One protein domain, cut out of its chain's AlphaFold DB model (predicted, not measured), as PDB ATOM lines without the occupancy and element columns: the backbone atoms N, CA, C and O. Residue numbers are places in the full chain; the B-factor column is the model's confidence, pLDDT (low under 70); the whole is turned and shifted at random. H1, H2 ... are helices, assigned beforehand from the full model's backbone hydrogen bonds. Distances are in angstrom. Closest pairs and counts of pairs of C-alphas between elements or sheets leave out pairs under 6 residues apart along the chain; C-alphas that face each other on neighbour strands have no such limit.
ATOM      1  N   ILE A 408     120.209  93.562  58.049       81.19
ATOM      2  CA  ILE A 408     121.627  93.636  57.666       81.19
ATOM      3  C   ILE A 408     122.521  93.510  58.905       81.19
ATOM      4  O   ILE A 408     123.487  92.744  58.909       81.19
ATOM      5  N   VAL A 409     122.195  94.221  59.986       79.50
ATOM      6  CA  VAL A 409     122.961  94.176  61.242       79.50
ATOM      7  C   VAL A 409     122.863  92.791  61.878       79.50
ATOM      8  O   VAL A 409     123.885  92.212  62.255       79.50
ATOM      9  N   GLN A 410     121.666  92.204  61.925       80.00
ATOM     10  CA  GLN A 410     121.470  90.860  62.466       80.00
ATOM     11  C   GLN A 410     122.215  89.784  61.664       80.00
ATOM     12  O   GLN A 410     122.789  88.860  62.249       80.00
ATOM     13  N   ARG A 411     122.238  89.910  60.332       82.31
ATOM     14  CA  ARG A 411     123.007  89.039  59.434       82.31
ATOM     15  C   ARG A 411     124.493  89.098  59.747       82.31
ATOM     16  O   ARG A 411     125.104  88.063  60.020       82.31
ATOM     17  N   ARG A 412     125.055  90.307  59.824       85.88
ATOM     18  CA  ARG A 412     126.461  90.520  60.195       85.88
ATOM     19  C   ARG A 412     126.768  89.943  61.570       85.88
ATOM     20  O   ARG A 412     127.741  89.211  61.713       85.88
ATOM     21  N   GLN A 413     125.915  90.168  62.569       83.44
ATOM     22  CA  GLN A 413     126.088  89.590  63.907       83.44
ATOM     23  C   GLN A 413     126.059  88.051  63.902       83.44
ATOM     24  O   GLN A 413     126.832  87.417  64.625       83.44
ATOM     25  N   ARG A 414     125.196  87.417  63.093       81.81
ATOM     26  CA  ARG A 414     125.188  85.952  62.909       81.81
ATOM     27  C   ARG A 414     126.491  85.457  62.279       81.81
ATOM     28  O   ARG A 414     127.077  84.506  62.795       81.81
ATOM     29  N   MET A 415     126.985  86.126  61.240       82.75
ATOM     30  CA  MET A 415     128.280  85.800  60.632       82.75
ATOM     31  C   MET A 415     129.426  85.952  61.634       82.75
ATOM     32  O   MET A 415     130.248  85.048  61.771       82.75
ATOM     33  N   MET A 416     129.448  87.048  62.400       84.06
ATOM     34  CA  MET A 416     130.482  87.294  63.406       84.06
ATOM     35  C   MET A 416     130.504  86.217  64.490       84.06
ATOM     36  O   MET A 416     131.581  85.738  64.850       84.06
ATOM     37  N   ARG A 417     129.332  85.761  64.954       84.50
ATOM     38  CA  ARG A 417     129.229  84.636  65.899       84.50
ATOM     39  C   ARG A 417     129.863  83.356  65.360       84.50
ATOM     40  O   ARG A 417     130.445  82.597  66.128       84.50
ATOM     41  N   ILE A 418     129.770  83.113  64.055       83.81
ATOM     42  CA  ILE A 418     130.314  81.908  63.417       83.81
ATOM     43  C   ILE A 418     131.812  82.032  63.167       83.81
ATOM     44  O   ILE A 418     132.545  81.071  63.410       83.81
ATOM     45  N   LEU A 419     132.276  83.203  62.731       84.44
ATOM     46  CA  LEU A 419     133.697  83.478  62.535       84.44
ATOM     47  C   LEU A 419     134.468  83.361  63.854       84.44
ATOM     48  O   LEU A 419     135.473  82.653  63.906       84.44
ATOM     49  N   HIS A 420     133.955  83.964  64.931       83.31
ATOM     50  CA  HIS A 420     134.573  83.930  66.264       83.31
ATOM     51  C   HIS A 420     134.288  82.646  67.059       83.31
ATOM     52  O   HIS A 420     134.794  82.471  68.173       83.31
ATOM     53  N   ARG A 421     133.516  81.697  66.511       79.62
ATOM     54  CA  ARG A 421     133.190  80.442  67.200       79.62
ATOM     55  C   ARG A 421     134.449  79.619  67.471       79.62
ATOM     56  O   ARG A 421     135.039  79.047  66.555       79.62
ATOM     57  N   GLY A 422     134.818  79.476  68.742       69.00
ATOM     58  CA  GLY A 422     136.028  78.750  69.134       69.00
ATOM     59  C   GLY A 422     137.316  79.512  68.813       69.00
ATOM     60  O   GLY A 422     138.341  78.878  68.567       69.00
ATOM     61  N   ALA A 423     137.270  80.852  68.821       72.81
ATOM     62  CA  ALA A 423     138.435  81.726  68.646       72.81
ATOM     63  C   ALA A 423     139.597  81.410  69.609       72.81
ATOM     64  O   ALA A 423     140.754  81.646  69.276       72.81
ATOM     65  N   VAL A 424     139.306  80.801  70.764       72.50
ATOM     66  CA  VAL A 424     140.297  80.343  71.757       72.50
ATOM     67  C   VAL A 424     141.254  79.278  71.196       72.50
ATOM     68  O   VAL A 424     142.387  79.169  71.652       72.50
ATOM     69  N   HIS A 425     140.829  78.502  70.196       72.81
ATOM     70  CA  HIS A 425     141.636  77.438  69.585       72.81
ATOM     71  C   HIS A 425     142.348  77.876  68.298       72.81
ATOM     72  O   HIS A 425     142.882  77.037  67.574       72.81
ATOM     73  N   MET A 426     142.316  79.170  67.980       77.31
ATOM     74  CA  MET A 426     142.864  79.713  66.742       77.31
ATOM     75  C   MET A 426     144.260  80.274  66.955       77.31
ATOM     76  O   MET A 426     144.548  80.894  67.979       77.31
ATOM     77  N   ASN A 427     145.117  80.109  65.951       82.88
ATOM     78  CA  ASN A 427     146.428  80.743  65.974       82.88
ATOM     79  C   ASN A 427     146.287  82.262  65.795       82.88
ATOM     80  O   ASN A 427     145.360  82.735  65.140       82.88
ATOM     81  N   GLU A 428     147.251  83.033  66.298       84.19
ATOM     82  CA  GLU A 428     147.205  84.504  66.246       84.19
ATOM     83  C   GLU A 428     147.040  85.048  64.817       84.19
ATOM     84  O   GLU A 428     146.274  85.976  64.582       84.19
ATOM     85  N   ARG A 429     147.664  84.398  63.825       84.50
ATOM     86  CA  ARG A 429     147.487  84.744  62.403       84.50
ATOM     87  C   ARG A 429     146.043  84.573  61.930       84.50
ATOM     88  O   ARG A 429     145.556  85.397  61.168       84.50
ATOM     89  N   GLU A 430     145.358  83.532  62.400       82.56
ATOM     90  CA  GLU A 430     143.958  83.265  62.057       82.56
ATOM     91  C   GLU A 430     142.999  84.234  62.768       82.56
ATOM     92  O   GLU A 430     141.961  84.599  62.224       82.56
ATOM     93  N   ARG A 431     143.349  84.687  63.977       84.62
ATOM     94  CA  ARG A 431     142.601  85.740  64.681       84.62
ATOM     95  C   ARG A 431     142.741  87.080  63.962       84.62
ATOM     96  O   ARG A 431     141.739  87.734  63.694       84.62
ATOM     97  N   MET A 432     143.957  87.426  63.535       86.00
ATOM     98  CA  MET A 432     144.207  88.628  62.737       86.00
ATOM     99  C   MET A 432     143.475  88.608  61.386       86.00
ATOM    100  O   MET A 432     143.022  89.654  60.922       86.00
ATOM    101  N   THR A 433     143.343  87.450  60.724       86.38
ATOM    102  CA  THR A 433     142.555  87.367  59.481       86.38
ATOM    103  C   THR A 433     141.062  87.542  59.734       86.38
ATOM    104  O   THR A 433     140.423  88.226  58.935       86.38
ATOM    105  N   ILE A 434     140.518  87.025  60.844       87.06
ATOM    106  CA  ILE A 434     139.130  87.296  61.254       87.06
ATOM    107  C   ILE A 434     138.928  88.780  61.543       87.06
ATOM    108  O   ILE A 434     138.002  89.360  60.993       87.06
ATOM    109  N   GLU A 435     139.801  89.424  62.316       88.25
ATOM    110  CA  GLU A 435     139.683  90.862  62.613       88.25
ATOM    111  C   GLU A 435     139.738  91.722  61.339       88.25
ATOM    112  O   GLU A 435     139.005  92.701  61.189       88.25
ATOM    113  N   ARG A 436     140.584  91.348  60.367       90.25
ATOM    114  CA  ARG A 436     140.633  92.017  59.054       90.25
ATOM    115  C   ARG A 436     139.372  91.781  58.222       90.25
ATOM    116  O   ARG A 436     139.029  92.644  57.410       90.25
ATOM    117  N   LEU A 437     138.738  90.618  58.362       88.12
ATOM    118  CA  LEU A 437     137.494  90.275  57.675       88.12
ATOM    119  C   LEU A 437     136.295  90.965  58.339       88.12
ATOM    120  O   LEU A 437     135.449  91.490  57.631       88.12
ATOM    121  N   GLU A 438     136.286  91.082  59.666       88.88
ATOM    122  CA  GLU A 438     135.308  91.832  60.462       88.88
ATOM    123  C   GLU A 438     135.254  93.305  60.048       88.88
ATOM    124  O   GLU A 438     134.191  93.828  59.719       88.88
ATOM    125  N   ARG A 439     136.420  93.957  59.951       89.25
ATOM    126  CA  ARG A 439     136.516  95.354  59.493       89.25
ATOM    127  C   ARG A 439     136.019  95.564  58.059       89.25
ATOM    128  O   ARG A 439     135.676  96.685  57.706       89.25
ATOM    129  N   ASN A 440     135.997  94.511  57.240       89.19
ATOM    130  CA  ASN A 440     135.596  94.558  55.832       89.19
ATOM    131  C   ASN A 440     134.423  93.608  55.533       89.19
ATOM    132  O   ASN A 440     134.319  93.083  54.423       89.19
ATOM    133  N   ILE A 441     133.540  93.383  56.513       87.62
ATOM    134  CA  ILE A 441     132.457  92.398  56.397       87.62
ATOM    135  C   ILE A 441     131.515  92.721  55.231       87.62
ATOM    136  O   ILE A 441     131.096  91.816  54.522       87.62
ATOM    137  N   ALA A 442     131.285  94.009  54.953       87.88
ATOM    138  CA  ALA A 442     130.484  94.464  53.817       87.88
ATOM    139  C   ALA A 442     131.065  94.008  52.467       87.88
ATOM    140  O   ALA A 442     130.346  93.472  51.633       87.88
ATOM    141  N   SER A 443     132.384  94.127  52.269       89.25
ATOM    142  CA  SER A 443     133.028  93.642  51.039       89.25
ATOM    143  C   SER A 443     132.964  92.121  50.903       89.25
ATOM    144  O   SER A 443     132.965  91.599  49.790       89.25
ATOM    145  N   PHE A 444     132.951  91.401  52.027       89.44
ATOM    146  CA  PHE A 444     132.771  89.953  52.020       89.44
ATOM    147  C   PHE A 444     131.329  89.565  51.661       89.44
ATOM    148  O   PHE A 444     131.144  88.662  50.851       89.44
ATOM    149  N   GLU A 445     130.327  90.275  52.188       88.75
ATOM    150  CA  GLU A 445     128.918  90.097  51.810       88.75
ATOM    151  C   GLU A 445     128.703  90.316  50.307       88.75
ATOM    152  O   GLU A 445     128.130  89.450  49.649       88.75
ATOM    153  N   GLU A 446     129.229  91.409  49.746       89.88
ATOM    154  CA  GLU A 446     129.154  91.706  48.306       89.88
ATOM    155  C   GLU A 446     129.827  90.620  47.454       89.88
ATOM    156  O   GLU A 446     129.310  90.212  46.414       89.88
ATOM    157  N   LEU A 447     130.982  90.111  47.892       89.81
ATOM    158  CA  LEU A 447     131.684  89.026  47.205       89.81
ATOM    159  C   LEU A 447     130.845  87.748  47.192       89.81
ATOM    160  O   LEU A 447     130.714  87.109  46.152       89.81
ATOM    161  N   VAL A 448     130.275  87.361  48.330       86.25
ATOM    162  CA  VAL A 448     129.437  86.158  48.406       86.25
ATOM    163  C   VAL A 448     128.170  86.339  47.576       86.25
ATOM    164  O   VAL A 448     127.811  85.440  46.822       86.25
ATOM    165  N   GLN A 449     127.536  87.509  47.653       87.19
ATOM    166  CA  GLN A 449     126.355  87.835  46.865       87.19
ATOM    167  C   GLN A 449     126.642  87.750  45.361       87.19
ATOM    168  O   GLN A 449     125.914  87.067  44.655       87.19
ATOM    169  N   THR A 450     127.723  88.360  44.873       87.38
ATOM    170  CA  THR A 450     128.082  88.315  43.441       87.38
ATOM    171  C   THR A 450     128.392  86.901  42.948       87.38
ATOM    172  O   THR A 450     128.012  86.535  41.833       87.38
ATOM    173  N   VAL A 451     129.051  86.078  43.771       85.06
ATOM    174  CA  VAL A 451     129.302  84.665  43.443       85.06
ATOM    175  C   VAL A 451     127.989  83.884  43.354       85.06
ATOM    176  O   VAL A 451     127.827  83.108  42.415       85.06
ATOM    177  N   LEU A 452     127.058  84.112  44.285       83.12
ATOM    178  CA  LEU A 452     125.760  83.433  44.321       83.12
ATOM    179  C   LEU A 452     124.802  83.909  43.222       83.12
ATOM    180  O   LEU A 452     124.113  83.091  42.629       83.12
ATOM    181  N   GLU A 453     124.802  85.201  42.889       83.56
ATOM    182  CA  GLU A 453     124.029  85.771  41.773       83.56
ATOM    183  C   GLU A 453     124.457  85.204  40.417       83.56
ATOM    184  O   GLU A 453     123.646  85.082  39.503       83.56
ATOM    185  N   THR A 454     125.735  84.845  40.281       79.44
ATOM    186  CA  THR A 454     126.279  84.264  39.045       79.44
ATOM    187  C   THR A 454     125.980  82.761  38.935       79.44
ATOM    188  O   THR A 454     126.137  82.181  37.860       79.44
ATOM    189  N   SER A 455     125.554  82.107  40.022       71.31
ATOM    190  CA  SER A 455     125.280  80.668  40.061       71.31
ATOM    191  C   SER A 455     123.780  80.369  40.118       71.31
ATOM    192  O   SER A 455     123.136  80.639  41.125       71.31
ATOM    193  N   GLU A 456     123.234  79.744  39.074       63.00
ATOM    194  CA  GLU A 456     121.822  79.316  39.038       63.00
ATOM    195  C   GLU A 456     121.552  78.024  39.845       63.00
ATOM    196  O   GLU A 456     120.418  77.786  40.250       63.00
ATOM    197  N   GLU A 457     122.576  77.196  40.106       62.22
ATOM    198  CA  GLU A 457     122.434  75.829  40.657       62.22
ATOM    199  C   GLU A 457     122.863  75.667  42.137       62.22
ATOM    200  O   GLU A 457     123.111  74.558  42.594       62.22
ATOM    201  N   GLY A 458     122.922  76.748  42.925       67.25
ATOM    202  CA  GLY A 458     123.202  76.675  44.371       67.25
ATOM    203  C   GLY A 458     124.686  76.813  44.758       67.25
ATOM    204  O   GLY A 458     125.506  77.304  43.981       67.25
ATOM    205  N   PHE A 459     125.041  76.446  46.000       78.50
ATOM    206  CA  PHE A 459     126.363  76.699  46.612       78.50
ATOM    207  C   PHE A 459     127.264  75.456  46.663       78.50
ATOM    208  O   PHE A 459     127.692  75.003  47.733       78.50
ATOM    209  N   ASP A 460     127.574  74.922  45.483       80.06
ATOM    210  CA  ASP A 460     128.400  73.724  45.309       80.06
ATOM    211  C   ASP A 460     129.909  73.979  45.499       80.06
ATOM    212  O   ASP A 460     130.381  75.104  45.688       80.06
ATOM    213  N   GLU A 461     130.705  72.905  45.447       80.44
ATOM    214  CA  GLU A 461     132.157  72.929  45.682       80.44
ATOM    215  C   GLU A 461     132.908  73.918  44.764       80.44
ATOM    216  O   GLU A 461     133.910  74.507  45.178       80.44
ATOM    217  N   ALA A 462     132.404  74.173  43.549       83.00
ATOM    218  CA  ALA A 462     132.982  75.151  42.627       83.00
ATOM    219  C   ALA A 462     132.808  76.599  43.124       83.00
ATOM    220  O   ALA A 462     133.771  77.368  43.151       83.00
ATOM    221  N   GLN A 463     131.608  76.959  43.580       83.75
ATOM    222  CA  GLN A 463     131.258  78.262  44.148       83.75
ATOM    223  C   GLN A 463     132.005  78.478  45.468       83.75
ATOM    224  O   GLN A 463     132.594  79.538  45.697       83.75
ATOM    225  N   GLN A 464     132.081  77.438  46.302       86.75
ATOM    226  CA  GLN A 464     132.875  77.436  47.531       86.75
ATOM    227  C   GLN A 464     134.361  77.694  47.243       86.75
ATOM    228  O   GLN A 464     135.001  78.504  47.920       86.75
ATOM    229  N   ALA A 465     134.922  77.052  46.213       85.56
ATOM    230  CA  ALA A 465     136.304  77.277  45.799       85.56
ATOM    231  C   ALA A 465     136.531  78.694  45.247       85.56
ATOM    232  O   ALA A 465     137.591  79.273  45.498       85.56
ATOM    233  N   LEU A 466     135.552  79.279  44.543       87.25
ATOM    234  CA  LEU A 466     135.622  80.661  44.059       87.25
ATOM    235  C   LEU A 466     135.701  81.657  45.218       87.25
ATOM    236  O   LEU A 466     136.613  82.486  45.221       87.25
ATOM    237  N   VAL A 467     134.830  81.541  46.226       87.06
ATOM    238  CA  VAL A 467     134.856  82.418  47.412       87.06
ATOM    239  C   VAL A 467     136.225  82.373  48.098       87.06
ATOM    240  O   VAL A 467     136.827  83.415  48.364       87.06
ATOM    241  N   ILE A 468     136.762  81.169  48.323       89.81
ATOM    242  CA  ILE A 468     138.078  80.983  48.951       89.81
ATOM    243  C   ILE A 468     139.195  81.582  48.092       89.81
ATOM    244  O   ILE A 468     140.016  82.344  48.602       89.81
ATOM    245  N   ARG A 469     139.202  81.315  46.782       88.25
ATOM    246  CA  ARG A 469     140.228  81.822  45.863       88.25
ATOM    247  C   ARG A 469     140.212  83.347  45.760       88.25
ATOM    248  O   ARG A 469     141.274  83.965  45.687       88.25
ATOM    249  N   PHE A 470     139.033  83.969  45.762       88.25
ATOM    250  CA  PHE A 470     138.928  85.427  45.761       88.25
ATOM    251  C   PHE A 470     139.467  86.030  47.062       88.25
ATOM    252  O   PHE A 470     140.223  87.003  47.008       88.25
ATOM    253  N   LEU A 471     139.161  85.439  48.217       89.12
ATOM    254  CA  LEU A 471     139.707  85.890  49.499       89.12
ATOM    255  C   LEU A 471     141.233  85.714  49.577       89.12
ATOM    256  O   LEU A 471     141.929  86.640  49.997       89.12
ATOM    257  N   GLU A 472     141.773  84.598  49.086       89.12
ATOM    258  CA  GLU A 472     143.224  84.395  48.959       89.12
ATOM    259  C   GLU A 472     143.862  85.441  48.029       89.12
ATOM    260  O   GLU A 472     144.897  86.016  48.365       89.12
ATOM    261  N   SER A 473     143.219  85.767  46.900       88.19
ATOM    262  CA  SER A 473     143.716  86.793  45.967       88.19
ATOM    263  C   SER A 473     143.768  88.197  46.580       88.19
ATOM    264  O   SER A 473     144.620  89.005  46.213       88.19
ATOM    265  N   LYS A 474     142.893  88.478  47.556       84.75
ATOM    266  CA  LYS A 474     142.883  89.721  48.339       84.75
ATOM    267  C   LYS A 474     143.847  89.692  49.535       84.75
ATOM    268  O   LYS A 474     143.909  90.656  50.297       84.75
ATOM    269  N   GLY A 475     144.618  88.614  49.699       83.94
ATOM    270  CA  GLY A 475     145.621  88.475  50.753       83.94
ATOM    271  C   GLY A 475     145.047  88.074  52.114       83.94
ATOM    272  O   GLY A 475     145.617  88.449  53.147       83.94
ATOM    273  N   TYR A 476     143.918  87.359  52.135       88.25
ATOM    274  CA  TYR A 476     143.410  86.696  53.338       88.25
ATOM    275  C   TYR A 476     143.855  85.226  53.364       88.25
ATOM    276  O   TYR A 476     143.585  84.466  52.437       88.25
ATOM    277  N   GLU A 477     144.500  84.800  54.452       84.06
ATOM    278  CA  GLU A 477     144.877  83.395  54.673       84.06
ATOM    279  C   GLU A 477     143.668  82.601  55.197       84.06
ATOM    280  O   GLU A 477     143.522  82.368  56.393       84.06
ATOM    281  N   VAL A 478     142.752  82.244  54.296       84.00
ATOM    282  CA  VAL A 478     141.450  81.636  54.642       84.00
ATOM    283  C   VAL A 478     141.416  80.114  54.523       84.00
ATOM    284  O   VAL A 478     140.520  79.463  55.057       84.00
ATOM    285  N   ASN A 479     142.396  79.529  53.840       82.62
ATOM    286  CA  ASN A 479     142.456  78.108  53.509       82.62
ATOM    287  C   ASN A 479     143.185  77.293  54.587       82.62
ATOM    288  O   ASN A 479     144.069  76.486  54.308       82.62
ATOM    289  N   THR A 480     142.823  77.537  55.846       83.06
ATOM    290  CA  THR A 480     143.244  76.720  56.987       83.06
ATOM    291  C   THR A 480     142.127  75.760  57.382       83.06
ATOM    292  O   THR A 480     140.955  75.984  57.065       83.06
ATOM    293  N   SER A 481     142.464  74.691  58.107       78.88
ATOM    294  CA  SER A 481     141.482  73.710  58.594       78.88
ATOM    295  C   SER A 481     140.408  74.326  59.497       78.88
ATOM    296  O   SER A 481     139.309  73.788  59.585       78.88
ATOM    297  N   ASN A 482     140.714  75.455  60.145       78.94
ATOM    298  CA  ASN A 482     139.819  76.140  61.074       78.94
ATOM    299  C   ASN A 482     138.986  77.235  60.390       78.94
ATOM    300  O   ASN A 482     137.798  77.375  60.677       78.94
ATOM    301  N   LEU A 483     139.596  78.025  59.498       83.44
ATOM    302  CA  LEU A 483     138.942  79.178  58.869       83.44
ATOM    303  C   LEU A 483     138.077  78.792  57.675       83.44
ATOM    304  O   LEU A 483     136.965  79.306  57.546       83.44
ATOM    305  N   ARG A 484     138.542  77.861  56.837       86.31
ATOM    306  CA  ARG A 484     137.837  77.476  55.610       86.31
ATOM    307  C   ARG A 484     136.405  77.001  55.890       86.31
ATOM    308  O   ARG A 484     135.494  77.550  55.275       86.31
ATOM    309  N   PRO A 485     136.144  76.081  56.842       84.62
ATOM    310  CA  PRO A 485     134.774  75.655  57.138       84.62
ATOM    311  C   PRO A 485     133.882  76.788  57.662       84.62
ATOM    312  O   PRO A 485     132.694  76.817  57.362       84.62
ATOM    313  N   ARG A 486     134.437  77.743  58.422       85.69
ATOM    314  CA  ARG A 486     133.675  78.873  58.985       85.69
ATOM    315  C   ARG A 486     133.293  79.893  57.924       85.69
ATOM    316  O   ARG A 486     132.163  80.365  57.920       85.69
ATOM    317  N   ILE A 487     134.212  80.207  57.015       87.38
ATOM    318  CA  ILE A 487     133.971  81.147  55.915       87.38
ATOM    319  C   ILE A 487     132.932  80.579  54.949       87.38
ATOM    320  O   ILE A 487     132.029  81.302  54.526       87.38
ATOM    321  N   LEU A 488     132.996  79.277  54.659       87.50
ATOM    322  CA  LEU A 488     131.989  78.601  53.842       87.50
ATOM    323  C   LEU A 488     130.624  78.539  54.543       87.50
ATOM    324  O   LEU A 488     129.614  78.817  53.906       87.50
ATOM    325  N   ALA A 489     130.583  78.272  55.853       82.94
ATOM    326  CA  ALA A 489     129.344  78.329  56.629       82.94
ATOM    327  C   ALA A 489     128.733  79.746  56.654       82.94
ATOM    328  O   ALA A 489     127.529  79.895  56.465       82.94
ATOM    329  N   CYS A 490     129.554  80.793  56.816       84.94
ATOM    330  CA  CYS A 490     129.095  82.186  56.730       84.94
ATOM    331  C   CYS A 490     128.539  82.512  55.340       84.94
ATOM    332  O   CYS A 490     127.492  83.142  55.236       84.94
ATOM    333  N   SER A 491     129.208  82.045  54.283       85.50
ATOM    334  CA  SER A 491     128.770  82.246  52.896       85.50
ATOM    335  C   SER A 491     127.446  81.527  52.602       85.50
ATOM    336  O   SER A 491     126.573  82.084  51.947       85.50
ATOM    337  N   GLY A 492     127.263  80.317  53.141       81.56
ATOM    338  CA  GLY A 492     126.011  79.567  53.022       81.56
ATOM    339  C   GLY A 492     124.844  80.225  53.764       81.56
ATOM    340  O   GLY A 492     123.738  80.280  53.239       81.56
ATOM    341  N   ILE A 493     125.080  80.783  54.956       79.44
ATOM    342  CA  ILE A 493     124.050  81.527  55.705       79.44
ATOM    343  C   ILE A 493     123.662  82.811  54.981       79.44
ATOM    344  O   ILE A 493     122.477  83.105  54.867       79.44
ATOM    345  N   LEU A 494     124.643  83.535  54.436       82.62
ATOM    346  CA  LEU A 494     124.386  84.688  53.577       82.62
ATOM    347  C   LEU A 494     123.500  84.326  52.386       82.62
ATOM    348  O   LEU A 494     122.524  85.022  52.119       82.62
ATOM    349  N   GLY A 495     123.812  83.226  51.697       79.75
ATOM    350  CA  GLY A 495     123.008  82.762  50.571       79.75
ATOM    351  C   GLY A 495     121.602  82.328  50.968       79.75
ATOM    352  O   GLY A 495     120.652  82.647  50.258       79.75
ATOM    353  N   ALA A 496     121.439  81.679  52.123       79.50
ATOM    354  CA  ALA A 496     120.125  81.294  52.629       79.50
ATOM    355  C   ALA A 496     119.269  82.511  53.025       79.50
ATOM    356  O   ALA A 496     118.076  82.550  52.741       79.50
ATOM    357  N   GLU A 497     119.872  83.533  53.632       76.12
ATOM    358  CA  GLU A 497     119.168  84.761  54.027       76.12
ATOM    359  C   GLU A 497     118.816  85.674  52.853       76.12
ATOM    360  O   GLU A 497     117.801  86.366  52.891       76.12
ATOM    361  N   LEU A 498     119.648  85.688  51.812       80.25
ATOM    362  CA  LEU A 498     119.371  86.400  50.565       80.25
ATOM    363  C   LEU A 498     118.381  85.647  49.658       80.25
ATOM    364  O   LEU A 498     117.965  86.190  48.639       80.25
ATOM    365  N   GLY A 499     117.986  84.423  50.029       75.31
ATOM    366  CA  GLY A 499     117.039  83.598  49.276       75.31
ATOM    367  C   GLY A 499     117.648  82.846  48.088       75.31
ATOM    368  O   GLY A 499     116.904  82.273  47.298       75.31
ATOM    369  N   TYR A 500     118.978  82.826  47.967       77.31
ATOM    370  CA  TYR A 500     119.700  82.082  46.929       77.31
ATOM    371  C   TYR A 500     119.891  80.597  47.275       77.31
ATOM    372  O   TYR A 500     120.148  79.804  46.376       77.31
ATOM    373  N   LEU A 501     119.786  80.214  48.555       77.19
ATOM    374  CA  LEU A 501     120.007  78.841  49.032       77.19
ATOM    375  C   LEU A 501     118.905  78.375  49.982       77.19
ATOM    376  O   LEU A 501     118.316  79.168  50.719       77.19
ATOM    377  N   SER A 502     118.678  77.065  50.036       71.12
ATOM    378  CA  SER A 502     117.855  76.474  51.094       71.12
ATOM    379  C   SER A 502     118.678  76.271  52.383       71.12
ATOM    380  O   SER A 502     119.872  75.969  52.312       71.12
ATOM    381  N   PRO A 503     118.085  76.352  53.597       63.56
ATOM    382  CA  PRO A 503     118.812  76.090  54.849       63.56
ATOM    383  C   PRO A 503     119.477  74.699  54.936       63.56
ATOM    384  O   PRO A 503     120.352  74.480  55.772       63.56
ATOM    385  N   SER A 504     119.075  73.753  54.080       64.50
ATOM    386  CA  SER A 504     119.679  72.420  53.937       64.50
ATOM    387  C   SER A 504     121.005  72.398  53.171       64.50
ATOM    388  O   SER A 504     121.773  71.455  53.349       64.50
ATOM    389  N   GLU A 505     121.283  73.414  52.355       65.25
ATOM    390  CA  GLU A 505     122.477  73.518  51.499       65.25
ATOM    391  C   GLU A 505     123.656  74.215  52.196       65.25
ATOM    392  O   GLU A 505     124.743  74.326  51.633       65.25
ATOM    393  N   ILE A 506     123.474  74.670  53.443       68.81
ATOM    394  CA  ILE A 506     124.523  75.347  54.212       68.81
ATOM    395  C   ILE A 506     125.642  74.344  54.554       68.81
ATOM    396  O   ILE A 506     125.385  73.353  55.253       68.81
ATOM    397  N   PRO A 507     126.904  74.603  54.149       69.19
ATOM    398  CA  PRO A 507     128.028  73.749  54.511       69.19
ATOM    399  C   PRO A 507     128.185  73.672  56.030       69.19
ATOM    400  O   PRO A 507     128.372  74.681  56.715       69.19
ATOM    401  N   ARG A 508     128.104  72.457  56.577       64.31
ATOM    402  CA  ARG A 508     128.227  72.231  58.020       64.31
ATOM    403  C   ARG A 508     129.686  72.368  58.447       64.31
ATOM    404  O   ARG A 508     130.579  71.779  57.840       64.31
ATOM    405  N   ILE A 509     129.924  73.100  59.534       63.22
ATOM    406  CA  ILE A 509     131.230  73.129  60.202       63.22
ATOM    407  C   ILE A 509     131.533  71.698  60.667       63.22
ATOM    408  O   ILE A 509     130.702  71.084  61.337       63.22
ATOM    409  N   ALA A 510     132.685  71.152  60.274       47.31
ATOM    410  CA  ALA A 510     133.055  69.772  60.576       47.31
ATOM    411  C   ALA A 510     132.953  69.470  62.093       47.31
ATOM    412  O   ALA A 510     133.344  70.310  62.913       47.31
ATOM    413  N   PRO A 511     132.449  68.284  62.489       42.47
ATOM    414  CA  PRO A 511     132.217  67.924  63.884       42.47
ATOM    415  C   PRO A 511     133.549  67.579  64.561       42.47
ATOM    416  O   PRO A 511     133.978  66.431  64.593       42.47
ATOM    417  N   GLY A 512     134.242  68.599  65.059       44.97
ATOM    418  CA  GLY A 512     135.507  68.448  65.790       44.97
ATOM    419  C   GLY A 512     135.786  69.552  66.811       44.97
ATOM    420  O   GLY A 512     136.772  69.485  67.534       44.97
ATOM    421  N   VAL A 513     134.904  70.548  66.912       44.25
ATOM    422  CA  VAL A 513     134.927  71.575  67.956       44.25
ATOM    423  C   VAL A 513     133.580  71.486  68.660       44.25
ATOM    424  O   VAL A 513     132.552  71.760  68.046       44.25
ATOM    425  N   LEU A 514     133.614  70.998  69.904       37.56
ATOM    426  CA  LEU A 514     132.478  70.661  70.767       37.56
ATOM    427  C   LEU A 514     131.240  71.535  70.510       37.56
ATOM    428  O   LEU A 514     131.202  72.729  70.799       37.56
ATOM    429  N   VAL A 515     130.227  70.888  69.950       43.38
ATOM    430  CA  VAL A 515     128.827  71.288  70.005       43.38
ATOM    431  C   VAL A 515     128.293  70.669  71.296       43.38
ATOM    432  O   VAL A 515     128.401  69.453  71.456       43.38
ATOM    433  N   SER A 516     127.740  71.454  72.219       45.56
ATOM    434  CA  SER A 516     126.830  70.865  73.201       45.56
ATOM    435  C   SER A 516     125.561  70.477  72.430       45.56
ATOM    436  O   SER A 516     124.993  71.299  71.709       45.56
ATOM    437  N   GLU A 517     125.146  69.210  72.504       47.03
ATOM    438  CA  GLU A 517     123.954  68.697  71.797       47.03
ATOM    439  C   GLU A 517     122.701  69.554  72.079       47.03
ATOM    440  O   GLU A 517     121.832  69.701  71.225       47.03
ATOM    441  N   THR A 518     122.687  70.254  73.215       51.12
ATOM    442  CA  THR A 518     121.653  71.198  73.642       51.12
ATOM    443  C   THR A 518     121.503  72.446  72.766       51.12
ATOM    444  O   THR A 518     120.401  72.972  72.657       51.12
ATOM    445  N   GLU A 519     122.566  72.940  72.126       51.09
ATOM    446  CA  GLU A 519     122.494  74.164  71.304       51.09
ATOM    447  C   GLU A 519     122.056  73.875  69.867       51.09
ATOM    448  O   GLU A 519     121.388  74.694  69.239       51.09
ATOM    449  N   VAL A 520     122.381  72.689  69.348       49.16
ATOM    450  CA  VAL A 520     121.850  72.245  68.052       49.16
ATOM    451  C   VAL A 520     120.383  71.882  68.180       49.16
ATOM    452  O   VAL A 520     119.617  72.259  67.301       49.16
ATOM    453  N   ASP A 521     119.960  71.271  69.286       45.06
ATOM    454  CA  ASP A 521     118.534  71.081  69.545       45.06
ATOM    455  C   ASP A 521     117.802  72.414  69.745       45.06
ATOM    456  O   ASP A 521     116.673  72.543  69.280       45.06
ATOM    457  N   ALA A 522     118.437  73.441  70.323       51.50
ATOM    458  CA  ALA A 522     117.862  74.787  70.430       51.50
ATOM    459  C   ALA A 522     117.698  75.472  69.060       51.50
ATOM    460  O   ALA A 522     116.636  75.995  68.743       51.50
ATOM    461  N   ILE A 523     118.710  75.396  68.193       52.31
ATOM    462  CA  ILE A 523     118.646  75.977  66.842       52.31
ATOM    463  C   ILE A 523     117.695  75.175  65.942       52.31
ATOM    464  O   ILE A 523     116.981  75.744  65.121       52.31
ATOM    465  N   VAL A 524     117.644  73.849  66.092       53.56
ATOM    466  CA  VAL A 524     116.710  72.983  65.358       53.56
ATOM    467  C   VAL A 524     115.285  73.163  65.870       53.56
ATOM    468  O   VAL A 524     114.360  73.093  65.066       53.56
ATOM    469  N   THR A 525     115.073  73.422  67.163       57.41
ATOM    470  CA  THR A 525     113.749  73.778  67.687       57.41
ATOM    471  C   THR A 525     113.332  75.170  67.239       57.41
ATOM    472  O   THR A 525     112.204  75.299  66.787       57.41
ATOM    473  N   GLU A 526     114.222  76.163  67.211       59.47
ATOM    474  CA  GLU A 526     113.934  77.490  66.644       59.47
ATOM    475  C   GLU A 526     113.664  77.454  65.131       59.47
ATOM    476  O   GLU A 526     112.739  78.098  64.644       59.47
ATOM    477  N   LEU A 527     114.409  76.651  64.366       52.69
ATOM    478  CA  LEU A 527     114.144  76.451  62.938       52.69
ATOM    479  C   LEU A 527     112.863  75.645  62.699       52.69
ATOM    480  O   LEU A 527     112.166  75.901  61.721       52.69
TER     481      LEU A 527
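AT A GLANCE: This is residues 408 to 527 of the 578 residues of the protein "SAP domain-containing protein" of Candidatus Poseidoniales archaeon (UniProt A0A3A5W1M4). H5 runs through the middle of a small helical body, with H1 alongside it running back the opposite way and the helical hairpin of H3 and H4 on another side of it, where H3 crosses H5 steeply. H2 lies near the end of H5 that begins at Leu 483, and H6 sticks out from the body at the end of a long link. The printed part has 120 residues, with six named helices in the order H1, H2, H3, H4, H5, H6 and no named strand; the class is all helix. The whole is compact, with a radius of gyration of the C-alphas of 13.9 A, and spans 37 by 35 by 27 A.

IN THESE COORDINATES: H1, residues 408 to 419, begins with C-alpha 408 at (121.627, 93.636, 57.666) and is 16.5 A long from first to last C-alpha. H2, residues 428 to 438, is 15.1 A long. H3, residues 441 to 453, and H4, residues 461 to 473, are each 18.1 A long. H5, residues 483 to 497, is the longest helix at 21.1 A, and its C-alpha 483 is at (138.942, 79.178, 58.869). H6, residues 517 to 527, is 15.3 A long and ends with C-alpha 527 at (114.144, 76.451, 62.938).

HOW THE PARTS SIT: H1 and H5 touch at a shallow tilt of 26 degrees, opposite ways; their closest C-alphas, those of Met 415 and Cys 490, are 5.4 A apart. H2 touches no helix, but it is near H1, H3 and H5; its closest C-alpha pair with H1 is Ile 434 and Leu 419, 6.8 A apart. H3 touches H5 at a steep tilt of 66 degrees, with the C-alphas of Val 448 and Ser 491 closest at 6.0 A; H5 does this with residues 491 to 495 alone. H3 and H4 form a helical hairpin and touch at 37 degrees, only just a steep tilt, with H3 using residues 447 to 452 alone and H4 residues 463 to 467 alone; the C-alphas of Val 448 and Val 467 are closest, at 6.7 A. H4 and H5 are close but not clearly touching, with the C-alphas of Gln 464 and Leu 488 closest at 6.5 A. Helix packing is mostly crossed, but only just: of the three pairs that touch, one is at a shallow tilt. H6 is apart from H1, H2, H3, H4 and H5. In H1, H2, H3, H4, H5 and H6 every O i to N i+4 pair is within hydrogen-bond range.

THE WHOLE: The C-alphas farthest apart, those of Ser 473 and Thr 525, are 39.2 A apart. The printed part has no cut. The link from H5 to H6, residues 498 to 516, is long, and the link from H2 to H3 is tight. Residues 515 to 526, of which 517 to 526 belong to H6, stand free. The mean pLDDT of the printed part is 76.7; residue 422, residues 456 to 458 and residues 503 to 527 are under 70, and the mean of H6 is 52.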